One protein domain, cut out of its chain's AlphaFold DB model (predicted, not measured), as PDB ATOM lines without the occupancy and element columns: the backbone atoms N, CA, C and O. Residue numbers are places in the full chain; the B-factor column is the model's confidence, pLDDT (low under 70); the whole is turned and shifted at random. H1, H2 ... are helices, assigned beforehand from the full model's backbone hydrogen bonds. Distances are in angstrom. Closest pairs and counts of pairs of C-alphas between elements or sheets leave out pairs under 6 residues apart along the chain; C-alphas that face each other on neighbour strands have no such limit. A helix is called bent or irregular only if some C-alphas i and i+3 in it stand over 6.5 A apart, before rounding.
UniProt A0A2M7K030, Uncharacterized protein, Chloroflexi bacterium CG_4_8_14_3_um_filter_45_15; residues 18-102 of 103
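Overview. This is residues 18 to 102 of the 103 residues of an uncharacterized protein of Chloroflexi bacterium CG_4_8_14_3_um_filter_45_15 (UniProt A0A2M7K030). The longest helix, H1, is crossed near its first half by the short H2, which folds back into H3 as a small hairpin; from there H4 runs away from this group, and a linking stretch leads to H5, alone at the far end. It is a loosely joined chain of helices with no single core: H1, H2 and H3 make the only group in which helices touch, and neither H4 nor H5 touches another helix. The printed part has 85 residues with five named helices, H1 to H5 in order along the chain, and no named strand; the class is all helix. The whole is loose, with a radius of gyration of the C-alphas of 17.3 A, and the C-alphas span 55 by 24 by 18 A along their three main axes.

Along the chain. H1 is residues 18 to 35, 26.1 A from first to last C-alpha, and begins at C-alpha 18 (-27.033, 9.601, 21.429). H4, residues 67 to 81, is 20.8 A long and begins at C-alpha 67 (-36.769, -3.328, 35.108). H2 is residues 45 to 53, 12.1 A long, and H3 is residues 59 to 65, 10.5 A long. H3 is irregular: C-alphas 60 and 63 are 7.4 A apart. H5 is residues 92 to 100, 12.6 A long, and ends at C-alpha 100 (-56.962, -24.855, 52.344).

Arrangement. H1 touches H2 with residues 19 to 27 alone; the closest C-alphas, of Ala 26 and Glu 47, are 5.3 A apart. Their lines are about perpendicular, at 86 degrees. H2 and H3 touch and form a helical hairpin, running opposite ways at a tilt of 38 degrees, only just steep; their closest C-alphas, of Val 52 and Arg 59, are 5.6 A apart. H1 and H3 are close but not clearly touching, with the C-alphas of Thr 30 and Trp 65 closest at 7.8 A. H3 and H4 are also close but not clearly touching, the closest C-alphas being those of Trp 64 and Gln 70 at 7.0 A; they run the same way at a steep tilt of 55 degrees. H1 and H4 are only just apart, 8.3 A at the closest C-alphas. H5 is apart from H1, H2, H3 and H4. In H1, H2 and H5 every O i to N i+4 pair is within hydrogen-bond range; in H4 it is 10 of 11, and in H3 0 of 3, beside 3 of 4 O i to N i+3 pairs.

Size, cuts and confidence. The two C-alphas farthest apart, of Lys 18 and Glu 93, are 55.9 A apart. The printed part has no cut. The links from H2 to H3 and from H3 to H4 are tight, those from H1 to H2 and from H4 to H5 are short, and no link is long. The mean pLDDT of the printed part is 94.7, and one residue, Arg 102, is under 70.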
ATOM      1  N   LYS A  18     -26.786  10.115  20.075       96.00
ATOM      2  CA  LYS A  18     -27.033   9.601  21.429       96.00
ATOM      3  C   LYS A  18     -28.410   8.938  21.545       96.00
ATOM      4  O   LYS A  18     -28.528   7.859  22.119       96.00
ATOM      5  N   GLU A  19     -29.455   9.564  21.003       96.62
ATOM      6  CA  GLU A  19     -30.789   8.956  20.969       96.62
ATOM      7  C   GLU A  19     -30.777   7.660  20.147       96.62
ATOM      8  O   GLU A  19     -31.311   6.651  20.590       96.62
ATOM      9  N   GLN A  20     -30.121   7.625  18.989       96.38
ATOM     10  CA  GLN A  20     -30.029   6.396  18.194       96.38
ATOM     11  C   GLN A  20     -29.355   5.254  18.970       96.38
ATOM     12  O   GLN A  20     -29.840   4.123  18.928       96.38
ATOM     13  N   GLU A  21     -28.300   5.542  19.736       97.75
ATOM     14  CA  GLU A  21     -27.648   4.554  20.603       97.75
ATOM     15  C   GLU A  21     -28.591   4.047  21.709       97.75
ATOM     16  O   GLU A  21     -28.705   2.838  21.935       97.75
ATOM     17  N   ILE A  22     -29.318   4.950  22.377       98.00
ATOM     18  CA  ILE A  22     -30.331   4.584  23.380       98.00
ATOM     19  C   ILE A  22     -31.414   3.701  22.754       98.00
ATOM     20  O   ILE A  22     -31.759   2.664  23.321       98.00
ATOM     21  N   LEU A  23     -31.917   4.065  21.573       97.50
ATOM     22  CA  LEU A  23     -32.962   3.310  20.888       97.50
ATOM     23  C   LEU A  23     -32.466   1.924  20.469       97.50
ATOM     24  O   LEU A  23     -33.205   0.945  20.579       97.50
ATOM     25  N   PHE A  24     -31.214   1.821  20.026       98.06
ATOM     26  CA  PHE A  24     -30.600   0.541  19.695       98.06
ATOM     27  C   PHE A  24     -30.512  -0.373  20.924       98.06
ATOM     28  O   PHE A  24     -30.877  -1.548  20.845       98.06
ATOM     29  N   ARG A  25     -30.102   0.164  22.082       98.38
ATOM     30  CA  ARG A  25     -30.100  -0.581  23.353       98.38
ATOM     31  C   ARG A  25     -31.506  -1.013  23.762       98.38
ATOM     32  O   ARG A  25     -31.703  -2.193  24.041       98.38
ATOM     33  N   ALA A  26     -32.479  -0.101  23.711       98.19
ATOM     34  CA  ALA A  26     -33.879  -0.397  24.005       98.19
ATOM     35  C   ALA A  26     -34.405  -1.532  23.113       98.19
ATOM     36  O   ALA A  26     -34.907  -2.527  23.622       98.19
ATOM     37  N   THR A  27     -34.187  -1.442  21.798       98.31
ATOM     38  CA  THR A  27     -34.591  -2.473  20.825       98.31
ATOM     39  C   THR A  27     -33.982  -3.830  21.174       98.31
ATOM     40  O   THR A  27     -34.703  -4.820  21.295       98.31
ATOM     41  N   ARG A  28     -32.667  -3.885  21.428       98.50
ATOM     42  CA  ARG A  28     -31.989  -5.135  21.809       98.50
ATOM     43  C   ARG A  28     -32.552  -5.741  23.089       98.50
ATOM     44  O   ARG A  28     -32.761  -6.949  23.135       98.50
ATOM     45  N   LYS A  29     -32.803  -4.922  24.112       98.44
ATOM     46  CA  LYS A  29     -33.422  -5.390  25.356       98.44
ATOM     47  C   LYS A  29     -34.835  -5.909  25.113       98.44
ATOM     48  O   LYS A  29     -35.166  -6.976  25.616       98.44
ATOM     49  N   THR A  30     -35.637  -5.214  24.301       98.06
ATOM     50  CA  THR A  30     -37.000  -5.669  24.005       98.06
ATOM     51  C   THR A  30     -37.031  -7.023  23.303       98.06
ATOM     52  O   THR A  30     -37.838  -7.871  23.674       98.06
ATOM     53  N   GLU A  31     -36.134  -7.261  22.344       98.25
ATOM     54  CA  GLU A  31     -36.022  -8.567  21.686       98.25
ATOM     55  C   GLU A  31     -35.514  -9.637  22.657       98.25
ATOM     56  O   GLU A  31     -36.085 -10.722  22.730       98.25
ATOM     57  N   ARG A  32     -34.533  -9.309  23.508       98.25
ATOM     58  CA  ARG A  32     -34.030 -10.246  24.520       98.25
ATOM     59  C   ARG A  32     -35.107 -10.677  25.519       98.25
ATOM     60  O   ARG A  32     -35.156 -11.852  25.858       98.25
ATOM     61  N   ILE A  33     -35.961  -9.755  25.971       97.81
ATOM     62  CA  ILE A  33     -37.095 -10.058  26.863       97.81
ATOM     63  C   ILE A  33     -38.071 -11.034  26.192       97.81
ATOM     64  O   ILE A  33     -38.541 -11.966  26.840       97.81
ATOM     65  N   LYS A  34     -38.364 -10.844  24.897       96.94
ATOM     66  CA  LYS A  34     -39.266 -11.729  24.138       96.94
ATOM     67  C   LYS A  34     -38.691 -13.135  23.956       96.94
ATOM     68  O   LYS A  34     -39.451 -14.098  23.962       96.94
ATOM     69  N   GLU A  35     -37.379 -13.248  23.760       97.62
ATOM     70  CA  GLU A  35     -36.697 -14.529  23.539       97.62
ATOM     71  C   GLU A  35     -36.434 -15.299  24.840       97.62
ATOM     72  O   GLU A  35     -36.630 -16.513  24.899       97.62
ATOM     73  N   ASP A  36     -35.949 -14.609  25.871       97.38
ATOM     74  CA  ASP A  36     -35.502 -15.215  27.122       97.38
ATOM     75  C   ASP A  36     -35.674 -14.237  28.280       97.38
ATOM     76  O   ASP A  36     -34.734 -13.559  28.714       97.38
ATOM     77  N   ILE A  37     -36.896 -14.195  28.806       96.31
ATOM     78  CA  ILE A  37     -37.240 -13.300  29.903       96.31
ATOM     79  C   ILE A  37     -36.330 -13.529  31.119       96.31
ATOM     80  O   ILE A  37     -35.820 -12.556  31.669       96.31
ATOM     81  N   ILE A  38     -35.999 -14.784  31.470       96.94
ATOM     82  CA  ILE A  38     -35.197 -15.152  32.657       96.94
ATOM     83  C   ILE A  38     -33.810 -14.499  32.664       96.94
ATOM     84  O   ILE A  38     -33.328 -14.122  33.739       96.94
ATOM     85  N   HIS A  39     -33.172 -14.386  31.497       97.44
ATOM     86  CA  HIS A  39     -31.826 -13.820  31.334       97.44
ATOM     87  C   HIS A  39     -31.857 -12.503  30.552       97.44
ATOM     88  O   HIS A  39     -30.977 -12.231  29.726       97.44
ATOM     89  N   SER A  40     -32.891 -11.702  30.795       97.38
ATOM     90  CA  SER A  40     -33.058 -10.364  30.237       97.38
ATOM     91  C   SER A  40     -33.083  -9.295  31.330       97.38
ATOM     92  O   SER A  40     -33.325  -9.578  32.504       97.38
ATOM     93  N   GLU A  41     -32.860  -8.052  30.919       97.31
ATOM     94  CA  GLU A  41     -33.017  -6.860  31.749       97.31
ATOM     95  C   GLU A  41     -34.104  -5.977  31.144       97.31
ATOM     96  O   GLU A  41     -34.189  -5.830  29.921       97.31
ATOM     97  N   GLY A  42     -34.906  -5.357  32.004       98.25
ATOM     98  CA  GLY A  42     -35.848  -4.328  31.611       98.25
ATOM     99  C   GLY A  42     -35.159  -3.054  31.129       98.25
ATOM    100  O   GLY A  42     -33.939  -2.851  31.217       98.25
ATOM    101  N   LEU A  43     -35.983  -2.171  30.586       98.56
ATOM    102  CA  LEU A  43     -35.557  -0.889  30.061       98.56
ATOM    103  C   LEU A  43     -35.453   0.143  31.192       98.56
ATOM    104  O   LEU A  43     -36.214   0.127  32.165       98.56
ATOM    105  N   SER A  44     -34.508   1.066  31.037       98.38
ATOM    106  CA  SER A  44     -34.420   2.282  31.842       98.38
ATOM    107  C   SER A  44     -35.504   3.289  31.436       98.38
ATOM    108  O   SER A  44     -36.116   3.172  30.375       98.38
ATOM    109  N   LEU A  45     -35.722   4.322  32.253       97.75
ATOM    110  CA  LEU A  45     -36.678   5.385  31.919       97.75
ATOM    111  C   LEU A  45     -36.303   6.116  30.617       97.75
ATOM    112  O   LEU A  45     -37.180   6.365  29.799       97.75
ATOM    113  N   GLU A  46     -35.011   6.381  30.384       97.69
ATOM    114  CA  GLU A  46     -34.525   7.036  29.155       97.69
ATOM    115  C   GLU A  46     -34.772   6.154  27.914       97.69
ATOM    116  O   GLU A  46     -35.214   6.636  26.870       97.69
ATOM    117  N   GLU A  47     -34.550   4.841  28.039       98.56
ATOM    118  CA  GLU A  47     -34.844   3.863  26.984       98.56
ATOM    119  C   GLU A  47     -36.349   3.794  26.684       98.56
ATOM    120  O   GLU A  47     -36.745   3.788  25.517       98.56
ATOM    121  N   ILE A  48     -37.192   3.788  27.722       98.44
ATOM    122  CA  ILE A  48     -38.655   3.759  27.600       98.44
ATOM    123  C   ILE A  48     -39.176   5.030  26.933       98.44
ATOM    124  O   ILE A  48     -39.968   4.946  25.994       98.44
ATOM    125  N   GLU A  49     -38.753   6.206  27.397       97.69
ATOM    126  CA  GLU A  49     -39.200   7.485  26.843       97.69
ATOM    127  C   GLU A  49     -38.906   7.571  25.349       97.69
ATOM    128  O   GLU A  49     -39.772   7.970  24.564       97.69
ATOM    129  N   LEU A  50     -37.712   7.132  24.946       97.75
ATOM    130  CA  LEU A  50     -37.320   7.156  23.551       97.75
ATOM    131  C   LEU A  50     -38.055   6.102  22.718       97.75
ATOM    132  O   LEU A  50     -38.524   6.412  21.621       97.75
ATOM    133  N   ALA A  51     -38.212   4.885  23.240       97.69
ATOM    134  CA  ALA A  51     -38.986   3.834  22.589       97.69
ATOM    135  C   ALA A  51     -40.455   4.250  22.386       97.69
ATOM    136  O   ALA A  51     -41.031   3.991  21.330       97.69
ATOM    137  N   VAL A  52     -41.049   4.961  23.350       97.69
ATOM    138  CA  VAL A  52     -42.394   5.541  23.223       97.69
ATOM    139  C   VAL A  52     -42.416   6.684  22.211       97.69
ATOM    140  O   VAL A  52     -43.334   6.753  21.395       97.69
ATOM    141  N   LYS A  53     -41.411   7.573  22.225       96.00
ATOM    142  CA  LYS A  53     -41.301   8.700  21.282       96.00
ATOM    143  C   LYS A  53     -41.349   8.224  19.831       96.00
ATOM    144  O   LYS A  53     -42.033   8.846  19.028       96.00
ATOM    145  N   VAL A  54     -40.652   7.132  19.509       95.62
ATOM    146  CA  VAL A  54     -40.579   6.587  18.141       95.62
ATOM    147  C   VAL A  54     -41.655   5.548  17.818       95.62
ATOM    148  O   VAL A  54     -41.683   5.030  16.706       95.62
ATOM    149  N   GLY A  55     -42.540   5.237  18.770       95.81
ATOM    150  CA  GLY A  55     -43.622   4.270  18.582       95.81
ATOM    151  C   GLY A  55     -43.196   2.797  18.621       95.81
ATOM    152  O   GLY A  55     -43.975   1.946  18.205       95.81
ATOM    153  N   LEU A  56     -41.997   2.481  19.127       96.31
ATOM    154  CA  LEU A  56     -41.569   1.097  19.387       96.31
ATOM    155  C   LEU A  56     -42.399   0.465  20.518       96.31
ATOM    156  O   LEU A  56     -42.705  -0.724  20.475       96.31
ATOM    157  N   ILE A  57     -42.764   1.265  21.524       97.06
ATOM    158  CA  ILE A  57     -43.562   0.851  22.683       97.06
ATOM    159  C   ILE A  57     -44.776   1.774  22.811       97.06
ATOM    160  O   ILE A  57     -44.650   2.997  22.765       97.06
ATOM    161  N   ASP A  58     -45.963   1.200  23.017       97.56
ATOM    162  CA  ASP A  58     -47.153   1.988  23.349       97.56
ATOM    163  C   ASP A  58     -46.999   2.619  24.742       97.56
ATOM    164  O   ASP A  58     -46.694   1.936  25.722       97.56
ATOM    165  N   ARG A  59     -47.260   3.927  24.856       97.56
ATOM    166  CA  ARG A  59     -47.141   4.680  26.117       97.56
ATOM    167  C   ARG A  59     -47.912   4.044  27.277       97.56
ATOM    168  O   ARG A  59     -47.441   4.086  28.408       97.56
ATOM    169  N   LYS A  60     -49.089   3.468  27.023       97.81
ATOM    170  CA  LYS A  60     -49.931   2.822  28.043       97.81
ATOM    171  C   LYS A  60     -49.378   1.474  28.500       97.81
ATOM    172  O   LYS A  60     -49.793   0.994  29.548       97.81
ATOM    173  N   GLN A  61     -48.469   0.881  27.732       96.94
ATOM    174  CA  GLN A  61     -47.802  -0.391  28.029       96.94
ATOM    175  C   GLN A  61     -46.351  -0.197  28.490       96.94
ATOM    176  O   GLN A  61     -45.667  -1.162  28.812       96.94
ATOM    177  N   ALA A  62     -45.868   1.048  28.549       98.12
ATOM    178  CA  ALA A  62     -44.490   1.378  28.899       98.12
ATOM    179  C   ALA A  62     -44.052   0.814  30.261       98.12
ATOM    180  O   ALA A  62     -42.920   0.361  30.403       98.12
ATOM    181  N   TRP A  63     -44.960   0.795  31.241       97.75
ATOM    182  CA  TRP A  63     -44.694   0.283  32.587       97.75
ATOM    183  C   TRP A  63     -44.268  -1.194  32.590       97.75
ATOM    184  O   TRP A  63     -43.430  -1.570  33.406       97.75
ATOM    185  N   TRP A  64     -44.773  -2.010  31.654       98.12
ATOM    186  CA  TRP A  64     -44.443  -3.437  31.558       98.12
ATOM    187  C   TRP A  64     -42.966  -3.657  31.227       98.12
ATOM    188  O   TRP A  64     -42.358  -4.624  31.672       98.12
ATOM    189  N   TRP A  65     -42.360  -2.730  30.483       98.44
ATOM    190  CA  TRP A  65     -40.966  -2.821  30.045       98.44
ATOM    191  C   TRP A  65     -39.956  -2.355  31.095       98.44
ATOM    192  O   TRP A  65     -38.754  -2.481  30.867       98.44
ATOM    193  N   THR A  66     -40.408  -1.813  32.225       98.44
ATOM    194  CA  THR A  66     -39.514  -1.367  33.300       98.44
ATOM    195  C   THR A  66     -38.763  -2.544  33.919       98.44
ATOM    196  O   THR A  66     -39.293  -3.648  34.034       98.44
ATOM    197  N   GLU A  67     -37.531  -2.309  34.370       98.06
ATOM    198  CA  GLU A  67     -36.769  -3.328  35.108       98.06
ATOM    199  C   GLU A  67     -37.466  -3.767  36.406       98.06
ATOM    200  O   GLU A  67     -37.395  -4.937  36.776       98.06
ATOM    201  N   GLU A  68     -38.203  -2.865  37.062       97.75
ATOM    202  CA  GLU A  68     -39.024  -3.207  38.228       97.75
ATOM    203  C   GLU A  68     -40.061  -4.287  37.891       97.75
ATOM    204  O   GLU A  68     -40.141  -5.299  38.591       97.75
ATOM    205  N   TRP A  69     -40.805  -4.111  36.794       98.19
ATOM    206  CA  TRP A  69     -41.803  -5.087  36.364       98.19
ATOM    207  C   TRP A  69     -41.162  -6.384  35.862       98.19
ATOM    208  O   TRP A  69     -41.530  -7.479  36.294       98.19
ATOM    209  N   GLN A  70     -40.154  -6.272  34.993       98.44
ATOM    210  CA  GLN A  70     -39.490  -7.429  34.386       98.44
ATOM    211  C   GLN A  70     -38.827  -8.333  35.431       98.44
ATOM    212  O   GLN A  70     -38.785  -9.549  35.259       98.44
ATOM    213  N   LYS A  71     -38.386  -7.791  36.572       98.19
ATOM    214  CA  LYS A  71     -37.907  -8.606  37.693       98.19
ATOM    215  C   LYS A  71     -38.973  -9.558  38.244       98.19
ATOM    216  O   LYS A  71     -38.637 -10.695  38.576       98.19
ATOM    217  N   GLY A  72     -40.225  -9.113  38.327       97.06
ATOM    218  CA  GLY A  72     -41.354  -9.951  38.729       97.06
ATOM    219  C   GLY A  72     -41.641 -11.043  37.702       97.06
ATOM    220  O   GLY A  72     -41.720 -12.214  38.061       97.06
ATOM    221  N   GLU A  73     -41.687 -10.681  36.420       97.75
ATOM    222  CA  GLU A  73     -41.896 -11.641  35.328       97.75
ATOM    223  C   GLU A  73     -40.811 -12.728  35.301       97.75
ATOM    224  O   GLU A  73     -41.108 -13.915  35.177       97.75
ATOM    225  N   ARG A  74     -39.543 -12.355  35.526       97.81
ATOM    226  CA  ARG A  74     -38.439 -13.320  35.651       97.81
ATOM    227  C   ARG A  74     -38.628 -14.294  36.801       97.81
ATOM    228  O   ARG A  74     -38.250 -15.456  36.671       97.81
ATOM    229  N   GLN A  75     -39.149 -13.822  37.929       96.31
ATOM    230  CA  GLN A  75     -39.429 -14.685  39.071       96.31
ATOM    231  C   GLN A  75     -40.561 -15.658  38.748       96.31
ATOM    232  O   GLN A  75     -40.405 -16.856  38.976       96.31
ATOM    233  N   VAL A  76     -41.656 -15.160  38.168       94.31
ATOM    234  CA  VAL A  76     -42.789 -15.992  37.748       94.31
ATOM    235  C   VAL A  76     -42.315 -17.065  36.776       94.31
ATOM    236  O   VAL A  76     -42.532 -18.242  37.040       94.31
ATOM    237  N   GLU A  77     -41.581 -16.699  35.725       95.50
ATOM    238  CA  GLU A  77     -41.075 -17.650  34.728       95.50
ATOM    239  C   GLU A  77     -40.170 -18.734  35.349       95.50
ATOM    240  O   GLU A  77     -40.246 -19.907  34.974       95.50
ATOM    241  N   ARG A  78     -39.339 -18.385  36.345       95.44
ATOM    242  CA  ARG A  78     -38.558 -19.382  37.102       95.44
ATOM    243  C   ARG A  78     -39.467 -20.344  37.860       95.44
ATOM    244  O   ARG A  78     -39.241 -21.548  37.805       95.44
ATOM    245  N   GLU A  79     -40.506 -19.842  38.519       94.44
ATOM    246  CA  GLU A  79     -41.482 -20.679  39.225       94.44
ATOM    247  C   GLU A  79     -42.261 -21.598  38.275       94.44
ATOM    248  O   GLU A  79     -42.525 -22.748  38.636       94.44
ATOM    249  N   ILE A  80     -42.562 -21.143  37.052       91.50
ATOM    250  CA  ILE A  80     -43.144 -21.987  35.998       91.50
ATOM    251  C   ILE A  80     -42.190 -23.133  35.658       91.50
ATOM    252  O   ILE A  80     -42.588 -24.297  35.710       91.50
ATOM    253  N   LYS A  81     -40.920 -22.824  35.362       92.12
ATOM    254  CA  LYS A  81     -39.912 -23.840  35.005       92.12
ATOM    255  C   LYS A  81     -39.619 -24.820  36.135       92.12
ATOM    256  O   LYS A  81     -39.331 -25.984  35.873       92.12
ATOM    257  N   GLU A  82     -39.703 -24.369  37.380       93.50
ATOM    258  CA  GLU A  82     -39.516 -25.201  38.571       93.50
ATOM    259  C   GLU A  82     -40.781 -25.985  38.966       93.50
ATOM    260  O   GLU A  82     -40.753 -26.733  39.942       93.50
ATOM    261  N   GLY A  83     -41.895 -25.825  38.238       89.62
ATOM    262  CA  GLY A  83     -43.154 -26.518  38.525       89.62
ATOM    263  C   GLY A  83     -43.807 -26.080  39.839       89.62
ATOM    264  O   GLY A  83     -44.540 -26.852  40.454       89.62
ATOM    265  N   LYS A  84     -43.530 -24.854  40.297       85.75
ATOM    266  CA  LYS A  84     -44.048 -24.288  41.557       85.75
ATOM    267  C   LYS A  84     -45.425 -23.632  41.414       85.75
ATOM    268  O   LYS A  84     -45.987 -23.176  42.414       85.75
ATOM    269  N   LEU A  85     -45.967 -23.576  40.197       82.44
ATOM    270  CA  LEU A  85     -47.311 -23.072  39.939       82.44
ATOM    271  C   LEU A  85     -48.389 -24.039  40.439       82.44
ATOM    272  O   LEU A  85     -48.235 -25.257  40.402       82.44
ATOM    273  N   TYR A  86     -49.517 -23.467  40.856       79.44
ATOM    274  CA  TYR A  86     -50.725 -24.211  41.191       79.44
ATOM    275  C   TYR A  86     -51.803 -23.889  40.166       79.44
ATOM    276  O   TYR A  86     -52.073 -22.720  39.892       79.44
ATOM    277  N   GLY A  87     -52.431 -24.932  39.641       82.06
ATOM    278  CA  GLY A  87     -53.389 -24.831  38.553       82.06
ATOM    279  C   GLY A  87     -52.762 -25.150  37.184       82.06
ATOM    280  O   GLY A  87     -51.649 -25.675  37.137       82.06
ATOM    281  N   PRO A  88     -53.456 -24.857  36.071       85.06
ATOM    282  CA  PRO A  88     -54.768 -24.207  36.014       85.06
ATOM    283  C   PRO A  88     -55.839 -24.995  36.778       85.06
ATOM    284  O   PRO A  88     -55.728 -26.204  36.953       85.06
ATOM    285  N   PHE A  89     -56.848 -24.286  37.276       90.81
ATOM    286  CA  PHE A  89     -57.995 -24.891  37.954       90.81
ATOM    287  C   PHE A  89     -59.189 -24.847  37.010       90.81
ATOM    288  O   PHE A  89     -59.461 -23.798  36.423       90.81
ATOM    289  N   GLU A  90     -59.911 -25.953  36.884       91.38
ATOM    290  CA  GLU A  90     -61.118 -26.017  36.058       91.38
ATOM    291  C   GLU A  90     -62.337 -25.502  36.827       91.38
ATOM    292  O   GLU A  90     -63.292 -24.991  36.237       91.38
ATOM    293  N   THR A  91     -62.300 -25.589  38.161       94.50
ATOM    294  CA  THR A  91     -63.405 -25.159  39.021       94.50
ATOM    295  C   THR A  91     -62.952 -24.305  40.202       94.50
ATOM    296  O   THR A  91     -61.833 -24.395  40.712       94.50
ATOM    297  N   PHE A  92     -63.876 -23.483  40.702       90.94
ATOM    298  CA  PHE A  92     -63.666 -22.709  41.926       90.94
ATOM    299  C   PHE A  92     -63.395 -23.602  43.150       90.94
ATOM    300  O   PHE A  92     -62.617 -23.227  44.030       90.94
ATOM    301  N   GLU A  93     -63.998 -24.793  43.211       93.81
ATOM    302  CA  GLU A  93     -63.796 -25.722  44.326       93.81
ATOM    303  C   GLU A  93     -62.384 -26.324  44.329       93.81
ATOM    304  O   GLU A  93     -61.781 -26.441  45.398       93.81
ATOM    305  N   GLU A  94     -61.800 -26.609  43.159       89.88
ATOM    306  CA  GLU A  94     -60.389 -27.014  43.040       89.88
ATOM    307  C   GLU A  94     -59.441 -25.921  43.540       89.88
ATOM    308  O   GLU A  94     -58.561 -26.180  44.371       89.88
ATOM    309  N   PHE A  95     -59.659 -24.675  43.113       90.94
ATOM    310  CA  PHE A  95     -58.893 -23.529  43.604       90.94
ATOM    311  C   PHE A  95     -58.990 -23.405  45.136       90.94
ATOM    312  O   PHE A  95     -57.977 -23.341  45.842       90.94
ATOM    313  N   LYS A  96     -60.211 -23.450  45.678       92.69
ATOM    314  CA  LYS A  96     -60.483 -23.333  47.118       92.69
ATOM    315  C   LYS A  96     -59.856 -24.467  47.932       92.69
ATOM    316  O   LYS A  96     -59.330 -24.216  49.019       92.69
ATOM    317  N   ALA A  97     -59.886 -25.702  47.432       89.12
ATOM    318  CA  ALA A  97     -59.227 -26.841  48.068       89.12
ATOM    319  C   ALA A  97     -57.706 -26.639  48.156       89.12
ATOM    320  O   ALA A  97     -57.094 -26.959  49.177       89.12
ATOM    321  N   THR A  98     -57.109 -26.047  47.121       87.06
ATOM    322  CA  THR A  98     -55.666 -25.782  47.050       87.06
ATOM    323  C   THR A  98     -55.225 -24.731  48.072       87.06
ATOM    324  O   THR A  98     -54.199 -24.908  48.723       87.06
ATOM    325  N   LEU A  99     -56.032 -23.689  48.309       87.31
ATOM    326  CA  LEU A  99     -55.770 -22.701  49.367       87.31
ATOM    327  C   LEU A  99     -55.835 -23.305  50.777       87.31
ATOM    328  O   LEU A  99     -55.017 -22.972  51.631       87.31
ATOM    329  N   LYS A 100     -56.793 -24.209  51.029       85.25
ATOM    330  CA  LYS A 100     -56.962 -24.855  52.344       85.25
ATOM    331  C   LYS A 100     -55.801 -25.779  52.711       85.25
ATOM    332  O   LYS A 100     -55.457 -25.848  53.882       85.25
ATOM    333  N   LYS A 101     -55.189 -26.456  51.734       77.62
ATOM    334  CA  LYS A 101     -54.025 -27.340  51.942       77.62
ATOM    335  C   LYS A 101     -52.737 -26.597  52.335       77.62
ATOM    336  O   LYS A 101     -51.747 -27.249  52.637       77.62
ATOM    337  N   ARG A 102     -52.731 -25.260  52.284       67.38
ATOM    338  CA  ARG A 102     -51.558 -24.407  52.554       67.38
ATOM    339  C   ARG A 102     -51.619 -23.686  53.911       67.38
ATOM    340  O   ARG A 102     -50.727 -22.888  54.184       67.38
TER     341      ARG A 102